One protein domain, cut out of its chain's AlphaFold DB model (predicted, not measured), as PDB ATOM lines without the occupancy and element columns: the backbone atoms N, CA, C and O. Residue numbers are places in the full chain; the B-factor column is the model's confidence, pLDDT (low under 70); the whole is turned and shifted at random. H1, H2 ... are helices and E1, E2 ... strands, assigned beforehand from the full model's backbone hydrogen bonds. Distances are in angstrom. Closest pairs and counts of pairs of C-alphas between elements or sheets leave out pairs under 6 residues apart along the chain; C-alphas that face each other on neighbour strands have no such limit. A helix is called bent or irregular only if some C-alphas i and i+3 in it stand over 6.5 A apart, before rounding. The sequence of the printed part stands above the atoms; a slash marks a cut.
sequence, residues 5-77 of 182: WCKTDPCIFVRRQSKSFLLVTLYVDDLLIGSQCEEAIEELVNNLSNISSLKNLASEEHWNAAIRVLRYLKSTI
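This is residues 5 to 77 of the 182 residues of the protein "Putative polyprotein" of Albugo laibachii Nc14 (UniProt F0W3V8). A small three-stranded sheet, E1 to E3, has helix H1 running slantwise over E2 and E3, and helix H3 folds back beside H1, its residues 69 to 73 grazing the sheet. The turn between the two helices, with the short H2 in it, lies away from the sheet. The 73 printed residues hold three named strands followed by three named helices, in the order E1, E2, E3, H1, H2, H3, and the class is mixed, helices and strands. The sheet has the order E1, E2, E3 and is antiparallel throughout. The whole is only just compact, close to loose, with a radius of gyration of the C-alphas of 13.2 A, and only just elongated, spanning 39 by 26 by 20 A.

After residues 5 to 11, E1 takes residues 12 to 17, with C-alpha 12 at (11.021, -35.741, 41.635). E2, residues 20 to 27, is the longest strand, at 22.8 A from first to last C-alpha. E3 takes residues 30 to 35 and measures 16.7 A. H1, residues 38 to 50, begins with C-alpha 38 at (27.232, -42.552, 35.496) and is 18.6 A long. H2, residues 52 to 56, is irregular: C-alphas 53 and 56 are 7.1 A apart. H3, residues 60 to 75, is 22.5 A long and ends with C-alpha 75 at (30.626, -30.052, 31.427).

The strands form a meander, each the antiparallel neighbour of the one before. The hairpin of E1 and E2 has N 13 and O 24 at 2.8 A, within hydrogen-bond range. In the hairpin of E2 and E3, N 23 and O 34 are within that range at 2.7 A. H1 is on the sheet at a height over the sheet of 10.7 A, and on the local plane its line and that of E2 stand at 36 degrees. The closest C-alphas of E3 and H1, those of Ser 35 and Ile 41, are 6.6 A apart. H3 touches H1 with residues 70 to 74 alone, the closest C-alphas being those of Ser 49 and Leu 70 at 6.3 A; they run opposite ways at a shallow tilt of 26 degrees. H2 and H3 are close but not clearly touching, with the C-alphas of Lys 55 and Trp 63 closest at 6.5 A. H2 is apart from E1, E2 and E3. In H1 and H3 every O i to N i+4 pair is within hydrogen-bond range; in H2 0 of 1 is, and 0 of 2 O i to N i+3 pairs.

The two C-alphas farthest apart, those of Lys 19 and Glu 60, are 39.8 A from each other. The printed part has no cut, and the links between its named elements are tight. The mean pLDDT of the printed part is 80.5; residue 19 and residues 51 to 58 are under 70.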
ATOM      1  N   TRP A   5       6.491 -39.692  38.077       87.56
ATOM      2  CA  TRP A   5       6.628 -38.780  39.214       87.56
ATOM      3  C   TRP A   5       6.579 -39.546  40.540       87.56
ATOM      4  O   TRP A   5       5.839 -40.524  40.689       87.56
ATOM      5  N   CYS A   6       7.361 -39.092  41.513       86.56
ATOM      6  CA  CYS A   6       7.303 -39.592  42.876       86.56
ATOM      7  C   CYS A   6       6.031 -39.064  43.561       86.56
ATOM      8  O   CYS A   6       5.629 -37.918  43.374       86.56
ATOM      9  N   LYS A   7       5.355 -39.912  44.338       86.88
ATOM     10  CA  LYS A   7       4.179 -39.523  45.131       86.88
ATOM     11  C   LYS A   7       4.590 -38.752  46.378       86.88
ATOM     12  O   LYS A   7       3.855 -37.869  46.809       86.88
ATOM     13  N   THR A   8       5.742 -39.103  46.944       86.88
ATOM     14  CA  THR A   8       6.315 -38.440  48.120       86.88
ATOM     15  C   THR A   8       6.747 -37.000  47.813       86.88
ATOM     16  O   THR A   8       6.591 -36.131  48.670       86.88
ATOM     17  N   ASP A   9       7.236 -36.735  46.595       85.06
ATOM     18  CA  ASP A   9       7.599 -35.392  46.133       85.06
ATOM     19  C   ASP A   9       7.332 -35.226  44.616       85.06
ATOM     20  O   ASP A   9       8.028 -35.836  43.797       85.06
ATOM     21  N   PRO A  10       6.348 -34.398  44.212       84.25
ATOM     22  CA  PRO A  10       6.003 -34.183  42.805       84.25
ATOM     23  C   PRO A  10       7.113 -33.554  41.951       84.25
ATOM     24  O   PRO A  10       7.058 -33.651  40.726       84.25
ATOM     25  N   CYS A  11       8.109 -32.910  42.568       85.06
ATOM     26  CA  CYS A  11       9.256 -32.328  41.866       85.06
ATOM     27  C   CYS A  11      10.288 -33.383  41.442       85.06
ATOM     28  O   CYS A  11      11.247 -33.061  40.736       85.06
ATOM     29  N   ILE A  12      10.100 -34.637  41.863       88.25
ATOM     30  CA  ILE A  12      11.021 -35.741  41.635       88.25
ATOM     31  C   ILE A  12      10.466 -36.686  40.566       88.25
ATOM     32  O   ILE A  12       9.421 -37.317  40.727       88.25
ATOM     33  N   PHE A  13      11.226 -36.853  39.488       89.56
ATOM     34  CA  PHE A  13      10.952 -37.788  38.407       89.56
ATOM     35  C   PHE A  13      11.920 -38.964  38.475       89.56
ATOM     36  O   PHE A  13      13.137 -38.790  38.529       89.56
ATOM     37  N   VAL A  14      11.383 -40.178  38.423       89.25
ATOM     38  CA  VAL A  14      12.151 -41.420  38.520       89.25
ATOM     39  C   VAL A  14      11.973 -42.230  37.244       89.25
ATOM     40  O   VAL A  14      10.856 -42.562  36.846       89.25
ATOM     41  N   ARG A  15      13.084 -42.612  36.617       88.56
ATOM     42  CA  ARG A  15      13.141 -43.659  35.591       88.56
ATOM     43  C   ARG A  15      13.807 -44.882  36.212       88.56
ATOM     44  O   ARG A  15      14.981 -44.832  36.568       88.56
ATOM     45  N   ARG A  16      13.065 -45.983  36.330       81.25
ATOM     46  CA  ARG A  16      13.599 -47.266  36.811       81.25
ATOM     47  C   ARG A  16      14.103 -48.105  35.636       81.25
ATOM     48  O   ARG A  16      13.378 -48.310  34.665       81.25
ATOM     49  N   GLN A  17      15.321 -48.608  35.752       75.50
ATOM     50  CA  GLN A  17      15.888 -49.692  34.950       75.50
ATOM     51  C   GLN A  17      16.078 -50.916  35.867       75.50
ATOM     52  O   GLN A  17      16.000 -50.793  37.086       75.50
ATOM     53  N   SER A  18      16.283 -52.115  35.315       71.50
ATOM     54  CA  SER A  18      16.155 -53.403  36.028       71.50
ATOM     55  C   SER A  18      16.801 -53.477  37.425       71.50
ATOM     56  O   SER A  18      16.256 -54.142  38.303       71.50
ATOM     57  N   LYS A  19      17.940 -52.803  37.642       69.25
ATOM     58  CA  LYS A  19      18.622 -52.688  38.947       69.25
ATOM     59  C   LYS A  19      19.145 -51.282  39.264       69.25
ATOM     60  O   LYS A  19      19.855 -51.124  40.248       69.25
ATOM     61  N   SER A  20      18.829 -50.290  38.439       77.25
ATOM     62  CA  SER A  20      19.316 -48.920  38.595       77.25
ATOM     63  C   SER A  20      18.173 -47.929  38.476       77.25
ATOM     64  O   SER A  20      17.171 -48.178  37.802       77.25
ATOM     65  N   PHE A  21      18.306 -46.789  39.137       85.00
ATOM     66  CA  PHE A  21      17.370 -45.686  38.982       85.00
ATOM     67  C   PHE A  21      18.084 -44.453  38.445       85.00
ATOM     68  O   PHE A  21      19.278 -44.247  38.665       85.00
ATOM     69  N   LEU A  22      17.323 -43.634  37.733       88.25
ATOM     70  CA  LEU A  22      17.703 -42.298  37.314       88.25
ATOM     71  C   LEU A  22      16.664 -41.333  37.875       88.25
ATOM     72  O   LEU A  22      15.472 -41.457  37.592       88.25
ATOM     73  N   LEU A  23      17.142 -40.409  38.689       89.31
ATOM     74  CA  LEU A  23      16.401 -39.353  39.340       89.31
ATOM     75  C   LEU A  23      16.620 -38.055  38.574       89.31
ATOM     76  O   LEU A  23      17.755 -37.719  38.238       89.31
ATOM     77  N   VAL A  24      15.549 -37.315  38.345       88.56
ATOM     78  CA  VAL A  24      15.602 -35.934  37.880       88.56
ATOM     79  C   VAL A  24      14.736 -35.123  38.826       88.56
ATOM     80  O   VAL A  24      13.543 -35.393  38.935       88.56
ATOM     81  N   THR A  25      15.321 -34.157  39.525       86.88
ATOM     82  CA  THR A  25      14.569 -33.240  40.383       86.88
ATOM     83  C   THR A  25      14.582 -31.858  39.761       86.88
ATOM     84  O   THR A  25      15.649 -31.330  39.446       86.88
ATOM     85  N   LEU A  26      13.399 -31.280  39.586       82.69
ATOM     86  CA  LEU A  26      13.223 -29.929  39.068       82.69
ATOM     87  C   LEU A  26      12.663 -29.060  40.185       82.69
ATOM     88  O   LEU A  26      11.510 -29.233  40.584       82.69
ATOM     89  N   TYR A  27      13.481 -28.142  40.688       76.31
ATOM     90  CA  TYR A  27      13.090 -27.250  41.766       76.31
ATOM     91  C   TYR A  27      13.453 -25.810  41.421       76.31
ATOM     92  O   TYR A  27      14.600 -25.408  41.550       76.31
ATOM     93  N   VAL A  28      12.451 -25.033  41.002       76.00
ATOM     94  CA  VAL A  28      12.580 -23.617  40.615       76.00
ATOM     95  C   VAL A  28      13.714 -23.404  39.601       76.00
ATOM     96  O   VAL A  28      13.505 -23.654  38.416       76.00
ATOM     97  N   ASP A  29      14.896 -22.994  40.062       74.31
ATOM     98  CA  ASP A  29      16.060 -22.680  39.230       74.31
ATOM     99  C   ASP A  29      17.093 -23.822  39.185       74.31
ATOM    100  O   ASP A  29      18.033 -23.783  38.387       74.31
ATOM    101  N   ASP A  30      16.903 -24.859  40.006       78.25
ATOM    102  CA  ASP A  30      17.832 -25.967  40.180       78.25
ATOM    103  C   ASP A  30      17.317 -27.250  39.514       78.25
ATOM    104  O   ASP A  30      16.180 -27.699  39.700       78.25
ATOM    105  N   LEU A  31      18.207 -27.880  38.747       83.31
ATOM    106  CA  LEU A  31      18.017 -29.201  38.161       83.31
ATOM    107  C   LEU A  31      19.074 -30.138  38.732       83.31
ATOM    108  O   LEU A  31      20.262 -29.971  38.452       83.31
ATOM    109  N   LEU A  32      18.641 -31.147  39.485       85.19
ATOM    110  CA  LEU A  32      19.527 -32.217  39.939       85.19
ATOM    111  C   LEU A  32      19.232 -33.484  39.151       85.19
ATOM    112  O   LEU A  32      18.079 -33.853  38.926       85.19
ATOM    113  N   ILE A  33      20.299 -34.158  38.742       88.25
ATOM    114  CA  ILE A  33      20.236 -35.472  38.116       88.25
ATOM    115  C   ILE A  33      21.050 -36.410  38.993       88.25
ATOM    116  O   ILE A  33      22.200 -36.122  39.310       88.25
ATOM    117  N   GLY A  34      20.447 -37.523  39.395       87.81
ATOM    118  CA  GLY A  34      21.097 -38.528  40.228       87.81
ATOM    119  C   GLY A  34      20.900 -39.916  39.649       87.81
ATOM    120  O   GLY A  34      19.829 -40.241  39.147       87.81
ATOM    121  N   SER A  35      21.914 -40.766  39.715       86.56
ATOM    122  CA  SER A  35      21.787 -42.173  39.346       86.56
ATOM    123  C   SER A  35      22.798 -43.011  40.113       86.56
ATOM    124  O   SER A  35      23.755 -42.487  40.673       86.56
ATOM    125  N   GLN A  36      22.592 -44.325  40.113       81.25
ATOM    126  CA  GLN A  36      23.587 -45.297  40.573       81.25
ATOM    127  C   GLN A  36      24.661 -45.590  39.509       81.25
ATOM    128  O   GLN A  36      25.622 -46.292  39.796       81.25
ATOM    129  N   CYS A  37      24.466 -45.112  38.277       82.25
ATOM    130  CA  CYS A  37      25.253 -45.450  37.096       82.25
ATOM    131  C   CYS A  37      25.539 -44.158  36.317       82.25
ATOM    132  O   CYS A  37      24.602 -43.479  35.890       82.25
ATOM    133  N   GLU A  38      26.814 -43.792  36.170       82.69
ATOM    134  CA  GLU A  38      27.232 -42.552  35.496       82.69
ATOM    135  C   GLU A  38      26.837 -42.579  34.013       82.69
ATOM    136  O   GLU A  38      26.338 -41.592  33.473       82.69
ATOM    137  N   GLU A  39      26.891 -43.758  33.391       85.94
ATOM    138  CA  GLU A  39      26.478 -43.987  32.008       85.94
ATOM    139  C   GLU A  39      24.998 -43.633  31.781       85.94
ATOM    140  O   GLU A  39      24.624 -43.110  30.729       85.94
ATOM    141  N   ALA A  40      24.135 -43.865  32.778       87.06
ATOM    142  CA  ALA A  40      22.720 -43.508  32.694       87.06
ATOM    143  C   ALA A  40      22.493 -41.986  32.742       87.06
ATOM    144  O   ALA A  40      21.523 -41.492  32.156       87.06
ATOM    145  N   ILE A  41      23.375 -41.245  33.424       87.06
ATOM    146  CA  ILE A  41      23.373 -39.776  33.445       87.06
ATOM    147  C   ILE A  41      23.863 -39.253  32.092       87.06
ATOM    148  O   ILE A  41      23.211 -38.387  31.506       87.06
ATOM    149  N   GLU A  42      24.946 -39.815  31.550       86.81
ATOM    150  CA  GLU A  42      25.483 -39.443  30.233       86.81
ATOM    151  C   GLU A  42      24.463 -39.661  29.115       86.81
ATOM    152  O   GLU A  42      24.240 -38.773  28.288       86.81
ATOM    153  N   GLU A  43      23.788 -40.812  29.117       88.00
ATOM    154  CA  GLU A  43      22.706 -41.123  28.183       88.00
ATOM    155  C   GLU A  43      21.596 -40.061  28.253       88.00
ATOM    156  O   GLU A  43      21.141 -39.556  27.222       88.00
ATOM    157  N   LEU A  44      21.172 -39.682  29.464       86.88
ATOM    158  CA  LEU A  44      20.137 -38.668  29.655       86.88
ATOM    159  C   LEU A  44      20.587 -37.299  29.141       86.88
ATOM    160  O   LEU A  44      19.843 -36.669  28.389       86.88
ATOM    161  N   VAL A  45      21.783 -36.842  29.515       85.12
ATOM    162  CA  VAL A  45      22.309 -35.530  29.105       85.12
ATOM    163  C   VAL A  45      22.468 -35.460  27.586       85.12
ATOM    164  O   VAL A  45      22.069 -34.468  26.971       85.12
ATOM    165  N   ASN A  46      22.961 -36.529  26.956       84.25
ATOM    166  CA  ASN A  46      23.058 -36.614  25.502       84.25
ATOM    167  C   ASN A  46      21.670 -36.565  24.846       84.25
ATOM    168  O   ASN A  46      21.455 -35.775  23.924       84.25
ATOM    169  N   ASN A  47      20.699 -37.319  25.363       83.88
ATOM    170  CA  ASN A  47      19.329 -37.284  24.856       83.88
ATOM    171  C   ASN A  47      18.680 -35.899  25.018       83.88
ATOM    172  O   ASN A  47      18.024 -35.430  24.091       83.88
ATOM    173  N   LEU A  48      18.894 -35.217  26.147       79.44
ATOM    174  CA  LEU A  48      18.407 -33.853  26.373       79.44
ATOM    175  C   LEU A  48      19.041 -32.854  25.399       79.44
ATOM    176  O   LEU A  48      18.346 -31.994  24.862       79.44
ATOM    177  N   SER A  49      20.336 -33.002  25.106       74.56
ATOM    178  CA  SER A  49      21.020 -32.157  24.119       74.56
ATOM    179  C   SER A  49      20.492 -32.352  22.690       74.56
ATOM    180  O   SER A  49      20.461 -31.404  21.903       74.56
ATOM    181  N   ASN A  50      19.991 -33.550  22.378       73.06
ATOM    182  CA  ASN A  50      19.412 -33.884  21.079       73.06
ATOM    183  C   ASN A  50      17.973 -33.370  20.900       73.06
ATOM    184  O   ASN A  50      17.523 -33.239  19.765       73.06
ATOM    185  N   ILE A  51      17.276 -32.975  21.975       67.62
ATOM    186  CA  ILE A  51      15.919 -32.375  21.939       67.62
ATOM    187  C   ILE A  51      15.953 -30.910  21.434       67.62
ATOM    188  O   ILE A  51      15.004 -30.135  21.560       67.62
ATOM    189  N   SER A  52      17.039 -30.527  20.759       56.12
ATOM    190  CA  SER A  52      17.286 -29.189  20.223       56.12
ATOM    191  C   SER A  52      16.212 -28.659  19.244       56.12
ATOM    192  O   SER A  52      16.189 -27.476  18.907       56.12
ATOM    193  N   SER A  53      15.269 -29.506  18.828       55.56
ATOM    194  CA  SER A  53      14.085 -29.155  18.042       55.56
ATOM    195  C   SER A  53      12.987 -28.408  18.818       55.56
ATOM    196  O   SER A  53      12.067 -27.891  18.188       55.56
ATOM    197  N   LEU A  54      13.059 -28.288  20.154       57.84
ATOM    198  CA  LEU A  54      12.091 -27.499  20.946       57.84
ATOM    199  C   LEU A  54      12.241 -25.976  20.795       57.84
ATOM    200  O   LEU A  54      11.460 -25.225  21.377       57.84
ATOM    201  N   LYS A  55      13.190 -25.509  19.975       58.09
ATOM    202  CA  LYS A  55      13.437 -24.088  19.682       58.09
ATOM    203  C   LYS A  55      12.178 -23.316  19.256       58.09
ATOM    204  O   LYS A  55      12.093 -22.119  19.487       58.09
ATOM    205  N   ASN A  56      11.187 -24.004  18.686       57.31
ATOM    206  CA  ASN A  56       9.925 -23.405  18.243       57.31
ATOM    207  C   ASN A  56       8.884 -23.199  19.362       57.31
ATOM    208  O   ASN A  56       7.825 -22.641  19.090       57.31
ATOM    209  N   LEU A  57       9.143 -23.661  20.591       59.69
ATOM    210  CA  LEU A  57       8.180 -23.615  21.701       59.69
ATOM    211  C   LEU A  57       8.481 -22.525  22.743       59.69
ATOM    212  O   LEU A  57       7.653 -22.277  23.615       59.69
ATOM    213  N   ALA A  58       9.658 -21.897  22.684       66.38
ATOM    214  CA  ALA A  58      10.172 -21.028  23.739       66.38
ATOM    215  C   ALA A  58      10.721 -19.707  23.172       66.38
ATOM    216  O   ALA A  58      11.200 -19.663  22.041       66.38
ATOM    217  N   SER A  59      10.662 -18.629  23.962       79.75
ATOM    218  CA  SER A  59      11.299 -17.354  23.605       79.75
ATOM    219  C   SER A  59      12.818 -17.518  23.470       79.75
ATOM    220  O   SER A  59      13.413 -18.443  24.027       79.75
ATOM    221  N   GLU A  60      13.467 -16.598  22.753       81.50
ATOM    222  CA  GLU A  60      14.924 -16.609  22.564       81.50
ATOM    223  C   GLU A  60      15.689 -16.584  23.902       81.50
ATOM    224  O   GLU A  60      16.706 -17.261  24.060       81.50
ATOM    225  N   GLU A  61      15.149 -15.887  24.903       79.62
ATOM    226  CA  GLU A  61      15.680 -15.859  26.268       79.62
ATOM    227  C   GLU A  61      15.626 -17.239  26.940       79.62
ATOM    228  O   GLU A  61      16.650 -17.735  27.418       79.62
ATOM    229  N   HIS A  62      14.465 -17.903  26.914       79.69
ATOM    230  CA  HIS A  62      14.304 -19.251  27.465       79.69
ATOM    231  C   HIS A  62      15.173 -20.279  26.729       79.69
ATOM    232  O   HIS A  62      15.727 -21.189  27.345       79.69
ATOM    233  N   TRP A  63      15.347 -20.116  25.416       81.00
ATOM    234  CA  TRP A  63      16.205 -20.974  24.606       81.00
ATOM    235  C   TRP A  63      17.686 -20.843  24.980       81.00
ATOM    236  O   TRP A  63      18.383 -21.845  25.170       81.00
ATOM    237  N   ASN A  64      18.166 -19.611  25.145       80.69
ATOM    238  CA  ASN A  64      19.533 -19.344  25.582       80.69
ATOM    239  C   ASN A  64      19.785 -19.863  27.007       80.69
ATOM    240  O   ASN A  64      20.845 -20.444  27.269       80.69
ATOM    241  N   ALA A  65      18.805 -19.727  27.906       79.38
ATOM    242  CA  ALA A  65      18.856 -20.314  29.244       79.38
ATOM    243  C   ALA A  65      18.933 -21.852  29.190       79.38
ATOM    244  O   ALA A  65      19.813 -22.444  29.815       79.38
ATOM    245  N   ALA A  66      18.099 -22.501  28.371       78.44
ATOM    246  CA  ALA A  66      18.111 -23.955  28.198       78.44
ATOM    247  C   ALA A  66      19.460 -24.470  27.659       78.44
ATOM    248  O   ALA A  66      20.024 -25.421  28.203       78.44
ATOM    249  N   ILE A  67      20.036 -23.810  26.645       81.00
ATOM    250  CA  ILE A  67      21.374 -24.152  26.129       81.00
ATOM    251  C   ILE A  67      22.435 -24.031  27.226       81.00
ATOM    252  O   ILE A  67      23.336 -24.870  27.309       81.00
ATOM    253  N   ARG A  68      22.356 -22.992  28.067       83.81
ATOM    254  CA  ARG A  68      23.293 -22.802  29.179       83.81
ATOM    255  C   ARG A  68      23.206 -23.954  30.180       83.81
ATOM    256  O   ARG A  68      24.254 -24.473  30.557       83.81
ATOM    257  N   VAL A  69      21.997 -24.383  30.548       81.56
ATOM    258  CA  VAL A  69      21.775 -25.542  31.432       81.56
ATOM    259  C   VAL A  69      22.348 -26.818  30.812       81.56
ATOM    260  O   VAL A  69      23.136 -27.506  31.453       81.56
ATOM    261  N   LEU A  70      22.054 -27.105  29.540       81.19
ATOM    262  CA  LEU A  70      22.576 -28.295  28.852       81.19
ATOM    263  C   LEU A  70      24.108 -28.305  28.772       81.19
ATOM    264  O   LEU A  70      24.742 -29.343  28.971       81.19
ATOM    265  N   ARG A  71      24.722 -27.147  28.507       83.94
ATOM    266  CA  ARG A  71      26.185 -27.000  28.491       83.94
ATOM    267  C   ARG A  71      26.785 -27.213  29.875       83.94
ATOM    268  O   ARG A  71      27.842 -27.831  29.981       83.94
ATOM    269  N   TYR A  72      26.120 -26.716  30.916       84.94
ATOM    270  CA  TYR A  72      26.534 -26.944  32.294       84.94
ATOM    271  C   TYR A  72      26.499 -28.441  32.608       84.94
ATOM    272  O   TYR A  72      27.563 -29.004  32.843       84.94
ATOM    273  N   LEU A  73      25.348 -29.104  32.430       83.44
ATOM    274  CA  LEU A  73      25.184 -30.547  32.663       83.44
ATOM    275  C   LEU A  73      26.241 -31.388  31.938       83.44
ATOM    276  O   LEU A  73      26.837 -32.284  32.529       83.44
ATOM    277  N   LYS A  74      26.526 -31.071  30.670       83.69
ATOM    278  CA  LYS A  74      27.544 -31.781  29.883       83.69
ATOM    279  C   LYS A  74      28.971 -31.559  30.392       83.69
ATOM    280  O   LYS A  74      29.803 -32.450  30.261       83.69
ATOM    281  N   SER A  75      29.278 -30.382  30.934       86.25
ATOM    282  CA  SER A  75      30.626 -30.052  31.427       86.25
ATOM    283  C   SER A  75      30.861 -30.448  32.888       86.25
ATOM    284  O   SER A  75      32.011 -30.516  33.316       86.25
ATOM    285  N   THR A  76      29.799 -30.720  33.653       86.44
ATOM    286  CA  THR A  76      29.871 -31.075  35.077       86.44
ATOM    287  C   THR A  76      29.416 -32.497  35.381       86.44
ATOM    288  O   THR A  76      29.120 -32.786  36.533       86.44
ATOM    289  N   ILE A  77      29.366 -33.390  34.391       82.75
ATOM    290  CA  ILE A  77      28.836 -34.747  34.583       82.75
ATOM    291  C   ILE A  77      29.595 -35.562  35.638       82.75
ATOM    292  O   ILE A  77      28.978 -36.245  36.446       82.75
TER     293      ILE A  77